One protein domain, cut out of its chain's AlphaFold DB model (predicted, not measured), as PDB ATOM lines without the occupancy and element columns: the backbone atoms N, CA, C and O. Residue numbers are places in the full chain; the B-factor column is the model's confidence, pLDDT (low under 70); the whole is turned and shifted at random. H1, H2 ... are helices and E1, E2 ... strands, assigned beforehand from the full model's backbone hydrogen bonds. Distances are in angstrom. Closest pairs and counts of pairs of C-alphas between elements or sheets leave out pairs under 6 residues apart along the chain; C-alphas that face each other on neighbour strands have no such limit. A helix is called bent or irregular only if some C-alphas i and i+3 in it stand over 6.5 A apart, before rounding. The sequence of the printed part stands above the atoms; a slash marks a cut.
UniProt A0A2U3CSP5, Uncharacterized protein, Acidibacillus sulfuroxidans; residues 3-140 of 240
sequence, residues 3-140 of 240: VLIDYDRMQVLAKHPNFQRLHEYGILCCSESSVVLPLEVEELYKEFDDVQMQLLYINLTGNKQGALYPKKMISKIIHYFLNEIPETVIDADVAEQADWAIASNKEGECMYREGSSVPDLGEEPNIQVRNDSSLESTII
ATOM      1  N   VAL A   3     104.164 264.076 228.562       97.06
ATOM      2  CA  VAL A   3     105.102 265.197 228.430       97.06
ATOM      3  C   VAL A   3     106.326 264.773 227.631       97.06
ATOM      4  O   VAL A   3     106.791 263.646 227.784       97.06
ATOM      5  N   LEU A   4     106.818 265.677 226.785       97.06
ATOM      6  CA  LEU A   4     108.086 265.557 226.070       97.06
ATOM      7  C   LEU A   4     109.140 266.403 226.783       97.06
ATOM      8  O   LEU A   4     108.935 267.601 227.017       97.06
ATOM      9  N   ILE A   5     110.260 265.769 227.103       96.50
ATOM     10  CA  ILE A   5     111.405 266.361 227.784       96.50
ATOM     11  C   ILE A   5     112.639 266.142 226.910       96.50
ATOM     12  O   ILE A   5     112.880 265.027 226.452       96.50
ATOM     13  N   ASP A   6     113.419 267.202 226.709       95.19
ATOM     14  CA  ASP A   6     114.787 267.096 226.204       95.19
ATOM     15  C   ASP A   6     115.699 266.716 227.372       95.19
ATOM     16  O   ASP A   6     115.869 267.488 228.321       95.19
ATOM     17  N   TYR A   7     116.250 265.508 227.312       94.38
ATOM     18  CA  TYR A   7     117.087 264.921 228.353       94.38
ATOM     19  C   TYR A   7     118.455 265.601 228.480       94.38
ATOM     20  O   TYR A   7     118.994 265.691 229.583       94.38
ATOM     21  N   ASP A   8     119.006 266.131 227.388       92.75
ATOM     22  CA  ASP A   8     120.332 266.755 227.400       92.75
ATOM     23  C   ASP A   8     120.283 268.125 228.069       92.75
ATOM     24  O   ASP A   8     121.173 268.496 228.844       92.75
ATOM     25  N   ARG A   9     119.217 268.884 227.804       91.75
ATOM     26  CA  ARG A   9     119.005 270.201 228.418       91.75
ATOM     27  C   ARG A   9     118.154 270.151 229.674       91.75
ATOM     28  O   ARG A   9     118.084 271.159 230.372       91.75
ATOM     29  N   MET A  10     117.538 269.011 229.985       95.44
ATOM     30  CA  MET A  10     116.580 268.838 231.078       95.44
ATOM     31  C   MET A  10     115.468 269.895 231.041       95.44
ATOM     32  O   MET A  10     115.217 270.578 232.036       95.44
ATOM     33  N   GLN A  11     114.826 270.077 229.886       94.50
ATOM     34  CA  GLN A  11     113.760 271.066 229.695       94.50
ATOM     35  C   GLN A  11     112.492 270.432 229.130       94.50
ATOM     36  O   GLN A  11     112.544 269.456 228.387       94.50
ATOM     37  N   VAL A  12     111.340 270.995 229.492       95.62
ATOM     38  CA  VAL A  12     110.044 270.534 228.987       95.62
ATOM     39  C   VAL A  12     109.735 271.247 227.682       95.62
ATOM     40  O   VAL A  12     109.710 272.478 227.642       95.62
ATOM     41  N   LEU A  13     109.465 270.467 226.640       95.06
ATOM     42  CA  LEU A  13     109.208 270.984 225.298       95.06
ATOM     43  C   LEU A  13     107.721 270.997 224.948       95.06
ATOM     44  O   LEU A  13     107.254 271.913 224.274       95.06
ATOM     45  N   ALA A  14     106.970 269.982 225.388       95.56
ATOM     46  CA  ALA A  14     105.551 269.868 225.072       95.56
ATOM     47  C   ALA A  14     104.769 269.002 226.064       95.56
ATOM     48  O   ALA A  14     105.318 268.129 226.740       95.56
ATOM     49  N   LYS A  15     103.452 269.215 226.093       95.50
ATOM     50  CA  LYS A  15     102.475 268.383 226.802       95.50
ATOM     51  C   LYS A  15     101.317 268.055 225.870       95.50
ATOM     52  O   LYS A  15     100.697 268.970 225.342       95.50
ATOM     53  N   HIS A  16     100.996 266.776 225.694       96.81
ATOM     54  CA  HIS A  16      99.943 266.356 224.766       96.81
ATOM     55  C   HIS A  16      99.331 264.993 225.169       96.81
ATOM     56  O   HIS A  16     100.017 264.150 225.760       96.81
ATOM     57  N   PRO A  17      98.034 264.734 224.906       96.94
ATOM     58  CA  PRO A  17      97.368 263.481 225.277       96.94
ATOM     59  C   PRO A  17      97.795 262.282 224.425       96.94
ATOM     60  O   PRO A  17      97.696 261.145 224.885       96.94
ATOM     61  N   ASN A  18      98.265 262.517 223.201       97.38
ATOM     62  CA  ASN A  18      98.756 261.476 222.302       97.38
ATOM     63  C   ASN A  18     100.279 261.329 222.423       97.38
ATOM     64  O   ASN A  18     101.010 262.253 222.065       97.38
ATOM     65  N   PHE A  19     100.722 260.157 222.883       96.50
ATOM     66  CA  PHE A  19     102.132 259.777 222.997       96.50
ATOM     67  C   PHE A  19     102.871 259.831 221.656       96.50
ATOM     68  O   PHE A  19     103.963 260.383 221.583       96.50
ATOM     69  N   GLN A  20     102.263 259.295 220.593       97.00
ATOM     70  CA  GLN A  20     102.895 259.192 219.279       97.00
ATOM     71  C   GLN A  20     103.229 260.577 218.717       97.00
ATOM     72  O   GLN A  20     104.343 260.788 218.255       97.00
ATOM     73  N   ARG A  21     102.317 261.547 218.869       96.94
ATOM     74  CA  ARG A  21     102.564 262.930 218.430       96.94
ATOM     75  C   ARG A  21     103.727 263.588 219.170       96.94
ATOM     76  O   ARG A  21     104.482 264.336 218.565       96.94
ATOM     77  N   LEU A  22     103.891 263.318 220.469       96.81
ATOM     78  CA  LEU A  22     105.049 263.819 221.223       96.81
ATOM     79  C   LEU A  22     106.343 263.136 220.806       96.81
ATOM     80  O   LEU A  22     107.380 263.785 220.783       96.81
ATOM     81  N   HIS A  23     106.289 261.843 220.493       96.44
ATOM     82  CA  HIS A  23     107.453 261.115 220.014       96.44
ATOM     83  C   HIS A  23     107.916 261.651 218.652       96.44
ATOM     84  O   HIS A  23     109.084 261.991 218.497       96.44
ATOM     85  N   GLU A  24     106.988 261.824 217.710       97.12
ATOM     86  CA  GLU A  24     107.245 262.438 216.400       97.12
ATOM     87  C   GLU A  24     107.744 263.879 216.543       97.12
ATOM     88  O   GLU A  24     108.706 264.273 215.889       97.12
ATOM     89  N   TYR A  25     107.165 264.649 217.466       96.00
ATOM     90  CA  TYR A  25     107.667 265.982 217.773       96.00
ATOM     91  C   TYR A  25     109.090 265.950 218.356       96.00
ATOM     92  O   TYR A  25     109.919 266.781 217.992       96.00
ATOM     93  N   GLY A  26     109.410 264.962 219.196       95.81
ATOM     94  CA  GLY A  26     110.752 264.736 219.733       95.81
ATOM     95  C   GLY A  26     111.804 264.487 218.649       95.81
ATOM     96  O   GLY A  26     112.897 265.036 218.743       95.81
ATOM     97  N   ILE A  27     111.461 263.753 217.583       95.69
ATOM     98  CA  ILE A  27     112.339 263.560 216.410       95.69
ATOM     99  C   ILE A  27     112.705 264.909 215.778       95.69
ATOM    100  O   ILE A  27     113.854 265.132 215.398       95.69
ATOM    101  N   LEU A  28     111.748 265.836 215.692       94.88
ATOM    102  CA  LEU A  28     111.994 267.154 215.110       94.88
ATOM    103  C   LEU A  28     112.976 267.976 215.942       94.88
ATOM    104  O   LEU A  28     113.930 268.511 215.385       94.88
ATOM    105  N   CYS A  29     112.750 268.067 217.251       92.25
ATOM    106  CA  CYS A  29     113.358 269.109 218.077       92.25
ATOM    107  C   CYS A  29     114.474 268.629 219.016       92.25
ATOM    108  O   CYS A  29     115.302 269.436 219.418       92.25
ATOM    109  N   CYS A  30     114.534 267.338 219.355       91.12
ATOM    110  CA  CYS A  30     115.537 266.800 220.276       91.12
ATOM    111  C   CYS A  30     115.759 265.287 220.068       91.12
ATOM    112  O   CYS A  30     115.697 264.509 221.015       91.12
ATOM    113  N   SER A  31     115.965 264.839 218.824       89.75
ATOM    114  CA  SER A  31     115.863 263.418 218.437       89.75
ATOM    115  C   SER A  31     116.608 262.439 219.355       89.75
ATOM    116  O   SER A  31     115.997 261.513 219.895       89.75
ATOM    117  N   GLU A  32     117.908 262.656 219.579       90.25
ATOM    118  CA  GLU A  32     118.749 261.749 220.380       90.25
ATOM    119  C   GLU A  32     118.495 261.849 221.892       90.25
ATOM    120  O   GLU A  32     118.791 260.909 222.628       90.25
ATOM    121  N   SER A  33     117.921 262.961 222.349       92.94
ATOM    122  CA  SER A  33     117.668 263.256 223.760       92.94
ATOM    123  C   SER A  33     116.176 263.257 224.113       92.94
ATOM    124  O   SER A  33     115.795 263.661 225.212       92.94
ATOM    125  N   SER A  34     115.309 262.802 223.202       94.50
ATOM    126  CA  SER A  34     113.859 262.856 223.382       94.50
ATOM    127  C   SER A  34     113.372 261.819 224.392       94.50
ATOM    128  O   SER A  34     113.568 260.613 224.240       94.50
ATOM    129  N   VAL A  35     112.677 262.290 225.426       95.88
ATOM    130  CA  VAL A  35     112.043 261.435 226.431       95.88
ATOM    131  C   VAL A  35     110.571 261.806 226.554       95.88
ATOM    132  O   VAL A  35     110.220 262.920 226.944       95.88
ATOM    133  N   VAL A  36     109.693 260.856 226.219       96.94
ATOM    134  CA  VAL A  36     108.237 260.999 226.355       96.94
ATOM    135  C   VAL A  36     107.750 260.107 227.485       96.94
ATOM    136  O   VAL A  36     107.912 258.889 227.436       96.94
ATOM    137  N   LEU A  37     107.115 260.707 228.489       96.25
ATOM    138  CA  LEU A  37     106.673 260.004 229.694       96.25
ATOM    139  C   LEU A  37     105.192 260.271 229.965       96.25
ATOM    140  O   LEU A  37     104.701 261.370 229.673       96.25
ATOM    141  N   PRO A  38     104.461 259.310 230.561       96.81
ATOM    142  CA  PRO A  38     103.182 259.602 231.193       96.81
ATOM    143  C   PRO A  38     103.355 260.708 232.236       96.81
ATOM    144  O   PRO A  38     104.311 260.693 233.015       96.81
ATOM    145  N   LEU A  39     102.425 261.665 232.269       94.19
ATOM    146  CA  LEU A  39     102.427 262.723 233.276       94.19
ATOM    147  C   LEU A  39     101.914 262.173 234.614       94.19
ATOM    148  O   LEU A  39     100.777 262.414 234.996       94.19
ATOM    149  N   GLU A  40     102.773 261.424 235.301       93.88
ATOM    150  CA  GLU A  40     102.511 260.794 236.593       93.88
ATOM    151  C   GLU A  40     103.713 261.015 237.524       93.88
ATOM    152  O   GLU A  40     104.871 261.012 237.091       93.88
ATOM    153  N   VAL A  41     103.464 261.197 238.825       92.25
ATOM    154  CA  VAL A  41     104.524 261.494 239.810       92.25
ATOM    155  C   VAL A  41     105.547 260.360 239.887       92.25
ATOM    156  O   VAL A  41     106.750 260.606 239.979       92.25
ATOM    157  N   GLU A  42     105.077 259.115 239.864       94.00
ATOM    158  CA  GLU A  42     105.901 257.913 239.954       94.00
ATOM    159  C   GLU A  42     106.834 257.761 238.754       94.00
ATOM    160  O   GLU A  42     107.976 257.344 238.941       94.00
ATOM    161  N   GLU A  43     106.374 258.112 237.553       94.88
ATOM    162  CA  GLU A  43     107.178 258.011 236.334       94.88
ATOM    163  C   GLU A  43     108.269 259.084 236.323       94.88
ATOM    164  O   GLU A  43     109.443 258.753 236.172       94.88
ATOM    165  N   LEU A  44     107.931 260.336 236.665       93.88
ATOM    166  CA  LEU A  44     108.925 261.400 236.863       93.88
ATOM    167  C   LEU A  44     109.970 261.022 237.925       93.88
ATOM    168  O   LEU A  44     111.163 261.277 237.761       93.88
ATOM    169  N   TYR A  45     109.537 260.422 239.038       94.38
ATOM    170  CA  TYR A  45     110.432 260.037 240.127       94.38
ATOM    171  C   TYR A  45     111.375 258.883 239.752       94.38
ATOM    172  O   TYR A  45     112.497 258.830 240.262       94.38
ATOM    173  N   LYS A  46     110.936 257.932 238.923       95.88
ATOM    174  CA  LYS A  46     111.771 256.801 238.492       95.88
ATOM    175  C   LYS A  46     112.769 257.205 237.415       95.88
ATOM    176  O   LYS A  46     113.910 256.767 237.503       95.88
ATOM    177  N   GLU A  47     112.335 258.016 236.454       95.88
ATOM    178  CA  GLU A  47     113.111 258.320 235.250       95.88
ATOM    179  C   GLU A  47     114.373 259.135 235.547       95.88
ATOM    180  O   GLU A  47     115.463 258.808 235.088       95.88
ATOM    181  N   PHE A  48     114.239 260.188 236.352       95.81
ATOM    182  CA  PHE A  48     115.309 261.167 236.543       95.81
ATOM    183  C   PHE A  48     116.002 260.985 237.883       95.81
ATOM    184  O   PHE A  48     115.331 260.813 238.897       95.81
ATOM    185  N   ASP A  49     117.326 261.089 237.945       95.06
ATOM    186  CA  ASP A  49     118.058 261.121 239.214       95.06
ATOM    187  C   ASP A  49     117.859 262.444 239.996       95.06
ATOM    188  O   ASP A  49     117.108 263.333 239.592       95.06
ATOM    189  N   ASP A  50     118.478 262.569 241.175       93.75
ATOM    190  CA  ASP A  50     118.363 263.774 242.007       93.75
ATOM    191  C   ASP A  50     118.882 265.046 241.309       93.75
ATOM    192  O   ASP A  50     118.320 266.122 241.514       93.75
ATOM    193  N   VAL A  51     119.929 264.943 240.484       94.69
ATOM    194  CA  VAL A  51     120.528 266.085 239.775       94.69
ATOM    195  C   VAL A  51     119.645 266.492 238.605       94.69
ATOM    196  O   VAL A  51     119.334 267.670 238.447       94.69
ATOM    197  N   GLN A  52     119.187 265.525 237.821       95.88
ATOM    198  CA  GLN A  52     118.283 265.738 236.698       95.88
ATOM    199  C   GLN A  52     116.958 266.337 237.163       95.88
ATOM    200  O   GLN A  52     116.499 267.326 236.603       95.88
ATOM    201  N   MET A  53     116.381 265.823 238.252       96.44
ATOM    202  CA  MET A  53     115.157 266.378 238.836       96.44
ATOM    203  C   MET A  53     115.338 267.845 239.266       96.44
ATOM    204  O   MET A  53     114.432 268.661 239.091       96.44
ATOM    205  N   GLN A  54     116.509 268.199 239.804       95.62
ATOM    206  CA  GLN A  54     116.844 269.584 240.147       95.62
ATOM    207  C   GLN A  54     116.986 270.465 238.905       95.62
ATOM    208  O   GLN A  54     116.422 271.555 238.873       95.62
ATOM    209  N   LEU A  55     117.694 270.001 237.872       96.25
ATOM    210  CA  LEU A  55     117.849 270.741 236.617       96.25
ATOM    211  C   LEU A  55     116.505 270.962 235.921       96.25
ATOM    212  O   LEU A  55     116.203 272.088 235.534       96.25
ATOM    213  N   LEU A  56     115.663 269.929 235.862       96.44
ATOM    214  CA  LEU A  56     114.313 270.026 235.316       96.44
ATOM    215  C   LEU A  56     113.476 271.055 236.077       96.44
ATOM    216  O   LEU A  56     112.824 271.895 235.461       96.44
ATOM    217  N   TYR A  57     113.533 271.048 237.412       96.06
ATOM    218  CA  TYR A  57     112.874 272.066 238.231       96.06
ATOM    219  C   TYR A  57     113.402 273.478 237.936       96.06
ATOM    220  O   TYR A  57     112.606 274.406 237.785       96.06
ATOM    221  N   ILE A  58     114.723 273.660 237.846       95.00
ATOM    222  CA  ILE A  58     115.350 274.961 237.567       95.00
ATOM    223  C   ILE A  58     114.892 275.487 236.206       95.00
ATOM    224  O   ILE A  58     114.492 276.646 236.111       95.00
ATOM    225  N   ASN A  59     114.930 274.648 235.172       94.75
ATOM    226  CA  ASN A  59     114.561 275.039 233.817       94.75
ATOM    227  C   ASN A  59     113.067 275.322 233.692       94.75
ATOM    228  O   ASN A  59     112.696 276.312 233.066       94.75
ATOM    229  N   LEU A  60     112.232 274.517 234.354       95.19
ATOM    230  CA  LEU A  60     110.787 274.706 234.370       95.19
ATOM    231  C   LEU A  60     110.384 275.975 235.128       95.19
ATOM    232  O   LEU A  60     109.500 276.685 234.681       95.19
ATOM    233  N   THR A  61     111.000 276.285 236.271       93.62
ATOM    234  CA  THR A  61     110.553 277.393 237.146       93.62
ATOM    235  C   THR A  61     111.360 278.686 237.001       93.62
ATOM    236  O   THR A  61     110.996 279.724 237.558       93.62
ATOM    237  N   GLY A  62     112.518 278.626 236.339       90.94
ATOM    238  CA  GLY A  62     113.518 279.695 236.324       90.94
ATOM    239  C   GLY A  62     114.251 279.897 237.660       90.94
ATOM    240  O   GLY A  62     115.051 280.829 237.795       90.94
ATOM    241  N   ASN A  63     114.002 279.054 238.671       91.38
ATOM    242  CA  ASN A  63     114.616 279.178 239.989       91.38
ATOM    243  C   ASN A  63     116.074 278.701 239.987       91.38
ATOM    244  O   ASN A  63     116.358 277.550 240.299       91.38
ATOM    245  N   LYS A  64     117.025 279.601 239.724       88.75
ATOM    246  CA  LYS A  64     118.466 279.275 239.651       88.75
ATOM    247  C   LYS A  64     119.077 278.686 240.931       88.75
ATOM    248  O   LYS A  64     120.209 278.213 240.887       88.75
ATOM    249  N   GLN A  65     118.382 278.760 242.066       87.12
ATOM    250  CA  GLN A  65     118.854 278.178 243.327       87.12
ATOM    251  C   GLN A  65     118.533 276.682 243.444       87.12
ATOM    252  O   GLN A  65     119.080 276.019 244.323       87.12
ATOM    253  N   GLY A  66     117.683 276.149 242.560       89.00
ATOM    254  CA  GLY A  66     117.147 274.800 242.681       89.00
ATOM    255  C   GLY A  66     116.046 274.698 243.733       89.00
ATOM    256  O   GLY A  66     115.715 275.655 244.439       89.00
ATOM    257  N   ALA A  67     115.449 273.516 243.810       89.19
ATOM    258  CA  ALA A  67     114.419 273.209 244.782       89.19
ATOM    259  C   ALA A  67     115.061 272.839 246.117       89.19
ATOM    260  O   ALA A  67     115.970 272.009 246.179       89.19
ATOM    261  N   LEU A  68     114.519 273.374 247.210       87.31
ATOM    262  CA  LEU A  68     114.997 273.050 248.556       87.31
ATOM    263  C   LEU A  68     114.414 271.738 249.107       87.31
ATOM    264  O   LEU A  68     114.647 271.402 250.265       87.31
ATOM    265  N   TYR A  69     113.683 270.978 248.298       87.25
ATOM    266  CA  TYR A  69     112.926 269.808 248.729       87.25
ATOM    267  C   TYR A  69     113.609 268.486 248.344       87.25
ATOM    268  O   TYR A  69     114.413 268.449 247.416       87.25
ATOM    269  N   PRO A  70     113.286 267.362 249.010       90.62
ATOM    270  CA  PRO A  70     113.705 266.040 248.547       90.62
ATOM    271  C   PRO A  70     113.120 265.713 247.166       90.62
ATOM    272  O   PRO A  70     111.982 266.098 246.888       90.62
ATOM    273  N   LYS A  71     113.821 264.908 246.356       92.75
ATOM    274  CA  LYS A  71     113.409 264.495 244.998       92.75
ATOM    275  C   LYS A  71     111.929 264.127 244.880       92.75
ATOM    276  O   LYS A  71     111.238 264.656 244.023       92.75
ATOM    277  N   LYS A  72     111.407 263.299 245.793       91.62
ATOM    278  CA  LYS A  72     109.989 262.886 245.797       91.62
ATOM    279  C   LYS A  72     109.009 264.064 245.861       91.62
ATOM    280  O   LYS A  72     107.925 263.993 245.294       91.62
ATOM    281  N   MET A  73     109.369 265.126 246.573       92.38
ATOM    282  CA  MET A  73     108.556 266.337 246.673       92.38
ATOM    283  C   MET A  73     108.728 267.229 245.450       92.38
ATOM    284  O   MET A  73     107.737 267.758 244.959       92.38
ATOM    285  N   ILE A  74     109.944 267.317 244.904       94.06
ATOM    286  CA  ILE A  74     110.185 268.004 243.629       94.06
ATOM    287  C   ILE A  74     109.346 267.366 242.519       94.06
ATOM    288  O   ILE A  74     108.677 268.085 241.789       94.06
ATOM    289  N   SER A  75     109.282 266.032 242.447       94.56
ATOM    290  CA  SER A  75     108.449 265.326 241.464       94.56
ATOM    291  C   SER A  75     106.969 265.702 241.577       94.56
ATOM    292  O   SER A  75     106.312 265.876 240.557       94.56
ATOM    293  N   LYS A  76     106.443 265.893 242.796       94.12
ATOM    294  CA  LYS A  76     105.063 266.369 243.007       94.12
ATOM    295  C   LYS A  76     104.866 267.815 242.556       94.12
ATOM    296  O   LYS A  76     103.851 268.116 241.938       94.12
ATOM    297  N   ILE A  77     105.822 268.689 242.870       93.75
ATOM    298  CA  ILE A  77     105.798 270.106 242.480       93.75
ATOM    299  C   ILE A  77     105.840 270.235 240.954       93.75
ATOM    300  O   ILE A  77     104.977 270.885 240.370       93.75
ATOM    301  N   ILE A  78     106.789 269.558 240.299       95.62
ATOM    302  CA  ILE A  78     106.893 269.517 238.837       95.62
ATOM    303  C   ILE A  78     105.607 268.951 238.238       95.62
ATOM    304  O   ILE A  78     105.031 269.574 237.357       95.62
ATOM    305  N   HIS A  79     105.110 267.818 238.741       95.25
ATOM    306  CA  HIS A  79     103.857 267.235 238.265       95.25
ATOM    307  C   HIS A  79     102.686 268.223 238.344       95.25
ATOM    308  O   HIS A  79     101.922 268.345 237.389       95.25
ATOM    309  N   TYR A  80     102.548 268.950 239.456       94.00
ATOM    310  CA  TYR A  80     101.526 269.983 239.598       94.00
ATOM    311  C   TYR A  80     101.686 271.075 238.528       94.00
ATOM    312  O   TYR A  80     100.751 271.335 237.778       94.00
ATOM    313  N   PHE A  81     102.884 271.647 238.377       94.25
ATOM    314  CA  PHE A  81     103.132 272.691 237.378       94.25
ATOM    315  C   PHE A  81     102.898 272.226 235.938       94.25
ATOM    316  O   PHE A  81     102.321 272.958 235.138       94.25
ATOM    317  N   LEU A  82     103.285 270.995 235.606       94.19
ATOM    318  CA  LEU A  82     103.032 270.417 234.287       94.19
ATOM    319  C   LEU A  82     101.541 270.203 234.025       94.19
ATOM    320  O   LEU A  82     101.098 270.349 232.885       94.19
ATOM    321  N   ASN A  83     100.738 269.905 235.048       91.38
ATOM    322  CA  ASN A  83      99.286 269.838 234.885       91.38
ATOM    323  C   ASN A  83      98.675 271.210 234.561       91.38
ATOM    324  O   ASN A  83      97.789 271.265 233.711       91.38
ATOM    325  N   GLU A  84      99.212 272.292 235.125       90.38
ATOM    326  CA  GLU A  84      98.725 273.664 234.902       90.38
ATOM    327  C   GLU A  84      99.133 274.269 233.544       90.38
ATOM    328  O   GLU A  84      98.476 275.183 233.049       90.38
ATOM    329  N   ILE A  85     100.202 273.775 232.912       91.00
ATOM    330  CA  ILE A  85     100.637 274.240 231.582       91.00
ATOM    331  C   ILE A  85      99.561 273.916 230.522       91.00
ATOM    332  O   ILE A  85      98.929 272.865 230.603       91.00
ATOM    333  N   PRO A  86      99.313 274.761 229.506       92.31
ATOM    334  CA  PRO A  86      98.387 274.419 228.426       92.31
ATOM    335  C   PRO A  86      98.859 273.206 227.610       92.31
ATOM    336  O   PRO A  86     100.046 272.904 227.525       92.31
ATOM    337  N   GLU A  87      97.918 272.499 226.992       94.25
ATOM    338  CA  GLU A  87      98.253 271.486 225.991       94.25
ATOM    339  C   GLU A  87      98.968 272.136 224.797       94.25
ATOM    340  O   GLU A  87      98.562 273.194 224.314       94.25
ATOM    341  N   THR A  88     100.044 271.507 224.332       94.44
ATOM    342  CA  THR A  88     100.758 271.912 223.125       94.44
ATOM    343  C   THR A  88      99.960 271.466 221.910       94.44
ATOM    344  O   THR A  88      99.647 270.287 221.782       94.44
ATOM    345  N   VAL A  89      99.657 272.389 221.001       93.31
ATOM    346  CA  VAL A  89      98.944 272.070 219.759       93.31
ATOM    347  C   VAL A  89      99.902 271.354 218.807       93.31
ATOM    348  O   VAL A  89     100.852 271.956 218.314       93.31
ATOM    349  N   ILE A  90      99.667 270.060 218.593       94.19
ATOM    350  CA  ILE A  90     100.421 269.206 217.669       94.19
ATOM    351  C   ILE A  90      99.399 268.348 216.932       94.19
ATOM    352  O   ILE A  90      98.691 267.569 217.576       94.19
ATOM    353  N   ASP A  91      99.314 268.470 215.611       94.31
ATOM    354  CA  ASP A  91      98.368 267.726 214.782       94.31
ATOM    355  C   ASP A  91      99.015 266.524 214.087       94.31
ATOM    356  O   ASP A  91     100.111 266.091 214.433       94.31
ATOM    357  N   ALA A  92      98.261 265.858 213.210       92.06
ATOM    358  CA  ALA A  92      98.692 264.622 212.558       92.06
ATOM    359  C   ALA A  92      99.795 264.832 211.504       92.06
ATOM    360  O   ALA A  92     100.486 263.882 211.152       92.06
ATOM    361  N   ASP A  93      99.967 266.059 211.017       93.94
ATOM    362  CA  ASP A  93     101.015 266.466 210.076       93.94
ATOM    363  C   ASP A  93     102.425 266.443 210.689       93.94
ATOM    364  O   ASP A  93     103.410 266.431 209.951       93.94
ATOM    365  N   VAL A  94     102.550 266.339 212.021       96.44
ATOM    366  CA  VAL A  94     103.848 266.140 212.691       96.44
ATOM    367  C   VAL A  94     104.564 264.868 212.218       96.44
ATOM    368  O   VAL A  94     105.790 264.861 212.131       96.44
ATOM    369  N   ALA A  95     103.817 263.824 211.846       96.81
ATOM    370  CA  ALA A  95     104.383 262.586 211.318       96.81
ATOM    371  C   ALA A  95     105.085 262.818 209.969       96.81
ATOM    372  O   ALA A  95     106.227 262.406 209.787       96.81
ATOM    373  N   GLU A  96     104.441 263.548 209.051       97.31
ATOM    374  CA  GLU A  96     105.032 263.883 207.746       97.31
ATOM    375  C   GLU A  96     106.272 264.774 207.902       97.31
ATOM    376  O   GLU A  96     107.266 264.599 207.196       97.31
ATOM    377  N   GLN A  97     106.243 265.702 208.862       97.31
ATOM    378  CA  GLN A  97     107.397 266.546 209.170       97.31
ATOM    379  C   GLN A  97     108.557 265.738 209.760       97.31
ATOM    380  O   GLN A  97     109.710 265.994 209.408       97.31
ATOM    381  N   ALA A  98     108.275 264.769 210.637       96.25
ATOM    382  CA  ALA A  98     109.290 263.886 211.207       96.25
ATOM    383  C   ALA A  98     109.947 263.028 210.115       96.25
ATOM    384  O   ALA A  98     111.174 262.980 210.032       96.25
ATOM    385  N   ASP A  99     109.147 262.447 209.215       97.38
ATOM    386  CA  ASP A  99     109.645 261.713 208.046       97.38
ATOM    387  C   ASP A  99     110.528 262.597 207.154       97.38
ATOM    388  O   ASP A  99     111.587 262.167 206.685       97.38
ATOM    389  N   TRP A 100     110.132 263.857 206.940       96.94
ATOM    390  CA  TRP A 100     110.939 264.818 206.191       96.94
ATOM    391  C   TRP A 100     112.272 265.124 206.880       96.94
ATOM    392  O   TRP A 100     113.302 265.186 206.199       96.94
ATOM    393  N   ALA A 101     112.270 265.313 208.204       95.94
ATOM    394  CA  ALA A 101     113.476 265.597 208.977       95.94
ATOM    395  C   ALA A 101     114.466 264.433 208.888       95.94
ATOM    396  O   ALA A 101     115.637 264.666 208.591       95.94
ATOM    397  N   ILE A 102     113.975 263.195 209.006       95.25
ATOM    398  CA  ILE A 102     114.770 261.972 208.832       95.25
ATOM    399  C   ILE A 102     115.335 261.883 207.413       95.25
ATOM    400  O   ILE A 102     116.538 261.720 207.211       95.25
ATOM    401  N   ALA A 103     114.484 262.038 206.397       96.88
ATOM    402  CA  ALA A 103     114.913 261.965 205.001       96.88
ATOM    403  C   ALA A 103     115.935 263.057 204.632       96.88
ATOM    404  O   ALA A 103     116.751 262.868 203.728       96.88
ATOM    405  N   SER A 104     115.886 264.193 205.328       95.38
ATOM    406  CA  SER A 104     116.761 265.343 205.106       95.38
ATOM    407  C   SER A 104     117.978 265.382 206.036       95.38
ATOM    408  O   SER A 104     118.799 266.286 205.870       95.38
ATOM    409  N   ASN A 105     118.108 264.430 206.968       94.50
ATOM    410  CA  ASN A 105     119.128 264.396 208.019       94.50
ATOM    411  C   ASN A 105     119.167 265.706 208.838       94.50
ATOM    412  O   ASN A 105     120.195 266.388 208.898       94.50
ATOM    413  N   LYS A 106     118.008 266.105 209.368       94.25
ATOM    414  CA  LYS A 106     117.786 267.334 210.155       94.25
ATOM    415  C   LYS A 106     117.017 267.082 211.454       94.25
ATOM    416  O   LYS A 106     116.409 267.999 212.012       94.25
ATOM    417  N   GLU A 107     116.984 265.839 211.909       93.38
ATOM    418  CA  GLU A 107     116.399 265.468 213.191       93.38
ATOM    419  C   GLU A 107     117.074 266.255 214.327       93.38
ATOM    420  O   GLU A 107     118.289 266.440 214.337       93.38
ATOM    421  N   GLY A 108     116.289 266.751 215.282       90.62
ATOM    422  CA  GLY A 108     116.779 267.610 216.365       90.62
ATOM    423  C   GLY A 108     117.078 269.069 215.989       90.62
ATOM    424  O   GLY A 108     117.407 269.855 216.871       90.62
ATOM    425  N   GLU A 109     116.961 269.461 214.717       90.44
ATOM    426  CA  GLU A 109     117.187 270.844 214.251       90.44
ATOM    427  C   GLU A 109     115.892 271.545 213.796       90.44
ATOM    428  O   GLU A 109     115.917 272.660 213.261       90.44
ATOM    429  N   CYS A 110     114.756 270.868 213.960       93.12
ATOM    430  CA  CYS A 110     113.483 271.230 213.365       93.12
ATOM    431  C   CYS A 110     112.428 271.594 214.415       93.12
ATOM    432  O   CYS A 110     112.430 271.133 215.554       93.12
ATOM    433  N   MET A 111     111.463 272.397 213.978       92.38
ATOM    434  CA  MET A 111     110.340 272.878 214.767       92.38
ATOM    435  C   MET A 111     109.029 272.572 214.061       92.38
ATOM    436  O   MET A 111     108.882 272.816 212.864       92.38
ATOM    437  N   TYR A 112     108.064 272.055 214.816       93.94
ATOM    438  CA  TYR A 112     106.749 271.732 214.280       93.94
ATOM    439  C   TYR A 112     106.047 272.983 213.746       93.94
ATOM    440  O   TYR A 112     105.991 274.018 214.417       93.94
ATOM    441  N   ARG A 113     105.480 272.861 212.544       93.69
ATOM    442  CA  ARG A 113     104.674 273.898 211.899       93.69
ATOM    443  C   ARG A 113     103.274 273.378 211.595       93.69
ATOM    444  O   ARG A 113     103.115 272.533 210.728       93.69
ATOM    445  N   GLU A 114     102.263 273.954 212.230       93.06
ATOM    446  CA  GLU A 114     100.866 273.584 211.990       93.06
ATOM    447  C   GLU A 114     100.441 273.812 210.527       93.06
ATOM    448  O   GLU A 114     100.660 274.883 209.951       93.06
ATOM    449  N   GLY A 115      99.811 272.798 209.930       91.75
ATOM    450  CA  GLY A 115      99.246 272.857 208.584       91.75
ATOM    451  C   GLY A 115     100.284 272.730 207.468       91.75
ATOM    452  O   GLY A 115     100.019 273.145 206.335       91.75
ATOM    453  N   SER A 116     101.467 272.188 207.767       92.56
ATOM    454  CA  SER A 116     102.552 272.011 206.802       92.56
ATOM    455  C   SER A 116     103.102 270.591 206.832       92.56
ATOM    456  O   SER A 116     103.154 269.953 207.873       92.56
ATOM    457  N   SER A 117     103.584 270.105 205.691       90.88
ATOM    458  CA  SER A 117     104.341 268.849 205.615       90.88
ATOM    459  C   SER A 117     105.846 269.046 205.834       90.88
ATOM    460  O   SER A 117     106.602 268.081 205.836       90.88
ATOM    461  N   VAL A 118     106.301 270.296 205.999       93.50
ATOM    462  CA  VAL A 118     107.711 270.642 206.205       93.50
ATOM    463  C   VAL A 118     107.846 271.466 207.490       93.50
ATOM    464  O   VAL A 118     107.148 272.477 207.623       93.50
ATOM    465  N   PRO A 119     108.737 271.072 208.417       94.75
ATOM    466  CA  PRO A 119     108.957 271.808 209.652       94.75
ATOM    467  C   PRO A 119     109.705 273.123 209.408       94.75
ATOM    468  O   PRO A 119     110.335 273.339 208.368       94.75
ATOM    469  N   ASP A 120     109.668 274.003 210.402       92.75
ATOM    470  CA  ASP A 120     110.549 275.165 210.466       92.75
ATOM    471  C   ASP A 120     111.939 274.786 210.988       92.75
ATOM    472  O   ASP A 120     112.113 273.788 211.680       92.75
ATOM    473  N   LEU A 121     112.942 275.607 210.670       88.00
ATOM    474  CA  LEU A 121     114.249 275.557 211.333       88.00
ATOM    475  C   LEU A 121     114.264 276.611 212.433       88.00
ATOM    476  O   LEU A 121     113.872 277.757 212.190       88.00
ATOM    477  N   GLY A 122     114.737 276.262 213.623       75.06
ATOM    478  CA  GLY A 122     114.730 277.208 214.729       75.06
ATOM    479  C   GLY A 122     115.211 276.629 216.047       75.06
ATOM    480  O   GLY A 122     115.683 275.501 216.115       75.06
ATOM    481  N   GLU A 123     115.100 277.451 217.087       69.31
ATOM    482  CA  GLU A 123     115.372 277.040 218.461       69.31
ATOM    483  C   GLU A 123     114.111 276.450 219.102       69.31
ATOM    484  O   GLU A 123     112.994 276.922 218.871       69.31
ATOM    485  N   GLU A 124     114.318 275.426 219.926       70.38
ATOM    486  CA  GLU A 124     113.278 274.756 220.700       70.38
ATOM    487  C   GLU A 124     112.486 275.724 221.597       70.38
ATOM    488  O   GLU A 124     113.041 276.694 222.131       70.38
ATOM    489  N   PRO A 125     111.199 275.438 221.859       72.12
ATOM    490  CA  PRO A 125     110.442 276.195 222.833       72.12
ATOM    491  C   PRO A 125     110.897 275.800 224.241       72.12
ATOM    492  O   PRO A 125     110.996 274.621 224.570       72.12
ATOM    493  N   ASN A 126     111.115 276.790 225.103       76.38
ATOM    494  CA  ASN A 126     111.359 276.556 226.524       76.38
ATOM    495  C   ASN A 126     110.092 276.888 227.317       76.38
ATOM    496  O   ASN A 126     109.754 278.063 227.499       76.38
ATOM    497  N   ILE A 127     109.376 275.856 227.768       86.50
ATOM    498  CA  ILE A 127     108.198 276.041 228.614       86.50
ATOM    499  C   ILE A 127     108.658 276.366 230.035       86.50
ATOM    500  O   ILE A 127     109.201 275.516 230.739       86.50
ATOM    501  N   GLN A 128     108.360 277.589 230.475       88.81
ATOM    502  CA  GLN A 128     108.613 278.037 231.841       88.81
ATOM    503  C   GLN A 128     107.317 278.393 232.563       88.81
ATOM    504  O   GLN A 128     106.434 279.061 232.023       88.81
ATOM    505  N   VAL A 129     107.234 277.987 233.824       88.31
ATOM    506  CA  VAL A 129     106.215 278.409 234.779       88.31
ATOM    507  C   VAL A 129     106.815 279.414 235.748       88.31
ATOM    508  O   VAL A 129     108.009 279.403 236.056       88.31
ATOM    509  N   ARG A 130     105.971 280.299 236.270       86.00
ATOM    510  CA  ARG A 130     106.397 281.243 237.297       86.00
ATOM    511  C   ARG A 130     106.714 280.486 238.588       86.00
ATOM    512  O   ARG A 130     105.845 279.807 239.123       86.00
ATOM    513  N   ASN A 131     107.918 280.676 239.121       82.75
ATOM    514  CA  ASN A 131     108.247 280.241 240.477       82.75
ATOM    515  C   ASN A 131     107.322 280.917 241.506       82.75
ATOM    516  O   ASN A 131     107.257 282.150 241.582       82.75
ATOM    517  N   ASP A 132     106.645 280.096 242.309       83.31
ATOM    518  CA  ASP A 132     105.871 280.517 243.471       83.31
ATOM    519  C   ASP A 132     106.131 279.583 244.659       83.31
ATOM    520  O   ASP A 132     105.476 278.558 244.844       83.31
ATOM    521  N   SER A 133     107.080 279.970 245.511       80.06
ATOM    522  CA  SER A 133     107.456 279.196 246.700       80.06
ATOM    523  C   SER A 133     106.317 279.040 247.718       80.06
ATOM    524  O   SER A 133     106.337 278.110 248.528       80.06
ATOM    525  N   SER A 134     105.321 279.935 247.709       82.12
ATOM    526  CA  SER A 134     104.149 279.798 248.578       82.12
ATOM    527  C   SER A 134     103.245 278.674 248.078       82.12
ATOM    528  O   SER A 134     102.872 277.801 248.859       82.12
ATOM    529  N   LEU A 135     103.003 278.618 246.768       83.50
ATOM    530  CA  LEU A 135     102.254 277.544 246.125       83.50
ATOM    531  C   LEU A 135     102.968 276.200 246.281       83.50
ATOM    532  O   LEU A 135     102.338 275.220 246.673       83.50
ATOM    533  N   GLU A 136     104.291 276.170 246.098       86.38
ATOM    534  CA  GLU A 136     105.108 274.981 246.356       86.38
ATOM    535  C   GLU A 136     104.850 274.428 247.753       86.38
ATOM    536  O   GLU A 136     104.540 273.250 247.885       86.38
ATOM    537  N   SER A 137     104.869 275.276 248.784       79.50
ATOM    538  CA  SER A 137     104.615 274.844 250.162       79.50
ATOM    539  C   SER A 137     103.213 274.265 250.398       79.50
ATOM    540  O   SER A 137     103.054 273.429 251.280       79.50
ATOM    541  N   THR A 138     102.212 274.651 249.599       82.75
ATOM    542  CA  THR A 138     100.851 274.085 249.682       82.75
ATOM    543  C   THR A 138     100.706 272.738 248.971       82.75
ATOM    544  O   THR A 138      99.838 271.950 249.329       82.75
ATOM    545  N   ILE A 139     101.570 272.441 247.992       82.56
ATOM    546  CA  ILE A 139     101.579 271.161 247.256       82.56
ATOM    547  C   ILE A 139     102.149 270.027 248.131       82.56
ATOM    548  O   ILE A 139     101.900 268.840 247.899       82.56
ATOM    549  N   ILE A 140     102.923 270.382 249.157       79.38
ATOM    550  CA  ILE A 140     103.607 269.458 250.062       79.38
ATOM    551  C   ILE A 140     103.033 269.537 251.479       79.38
ATOM    552  O   ILE A 140     103.385 270.417 252.254       79.38
TER     553      ILE A 140
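What this domain is: This is residues 3 to 140 of the 240 residues of an uncharacterized protein of Acidibacillus sulfuroxidans (UniProt A0A2U3CSP5). A small sheet of three strands, E1, E2 and E3, lies near the middle of an elongated domain, with H1 covering one face and H5 packed on H1 toward one end. Toward the other end H2, H3 and H4 form a cluster that only grazes the sheet; H6 packs on H4, and the unnamed residues 122 to 132 run back along the length toward H6. The 138 printed residues have six named helices and three named strands, along the chain E1, E2, H1, E3, H2, H3, H4, H5, H6. The sheet has the order E2, E1, E3, all antiparallel, and the class is mostly helix. The whole is compact, with a radius of gyration of the C-alphas of 15.4 A, and spans 46 by 24 by 23 A.

How they stand to each other: E1, residues 3 to 6, and E2, residues 11 to 16, form a hairpin, with N 4 and O 14 within hydrogen-bond range at 2.9 A. H1, residues 19 to 33, is irregular, with C-alphas 29 and 32 9.4 A apart; it is on the sheet at a height of 7.0 A, over E1, and runs along the strands, at 1 degrees to E1 on the local plane. Helix and sheet make two layers, a helix on one face of a sheet. E3, residues 34 to 38, is antiparallel to E1, with N 5 and O 35 at 2.9 A. E2, H1 and E3 are a split strand-helix-strand unit, two strands running the same way with E1 between them, and its crossover is right-handed. H2, residues 41 to 47, and H3, residues 50 to 61, each only graze the sheet. H4, residues 71 to 84, is the hub, touching three helices, and it too only grazes the sheet. It touches H2 at a steep tilt of 62 degrees, opposite ways, closest at the C-alphas of Val 41 and Ser 75, 5.7 A. It touches H3 at a shallow tilt of 29 degrees, the same way, closest at the C-alphas of Asp 50 and Lys 71, 5.8 A. H5, residues 94 to 104, touches H1 at a shallow tilt of 30 degrees, the same way, closest at the C-alphas of Leu 28 and Ala 98, 5.8 A. H6, residues 133 to 139, touches H4 at residues 76 to 80 alone, about perpendicular at 84 degrees, closest at the C-alphas of Ile 77 and Glu 136, 6.3 A. Every O i to N i+4 pair is within hydrogen-bond range in H2, H3, H4, H5 and H6, and 8 of 11 are in H1.

Where its parts are: E1 begins at C-alpha 3, (105.102, 265.197, 228.430). E2 is 15.4 A long, H1 15.9 A, H3 16.4 A, H4 20.0 A and H5 15.0 A. H6 ends at C-alpha 139, (101.579, 271.161, 247.256).

The domain as a whole: The two C-alphas farthest apart are those of Ala 103 and Thr 138, 48.4 A. The printed part has no cut, and the link from H5 to H6, 28 residues, is long; in it residues 110 to 111 pair with 120 to 121, antiparallel. The mean pLDDT of the printed part is 92.3, and residue 123 is under 70.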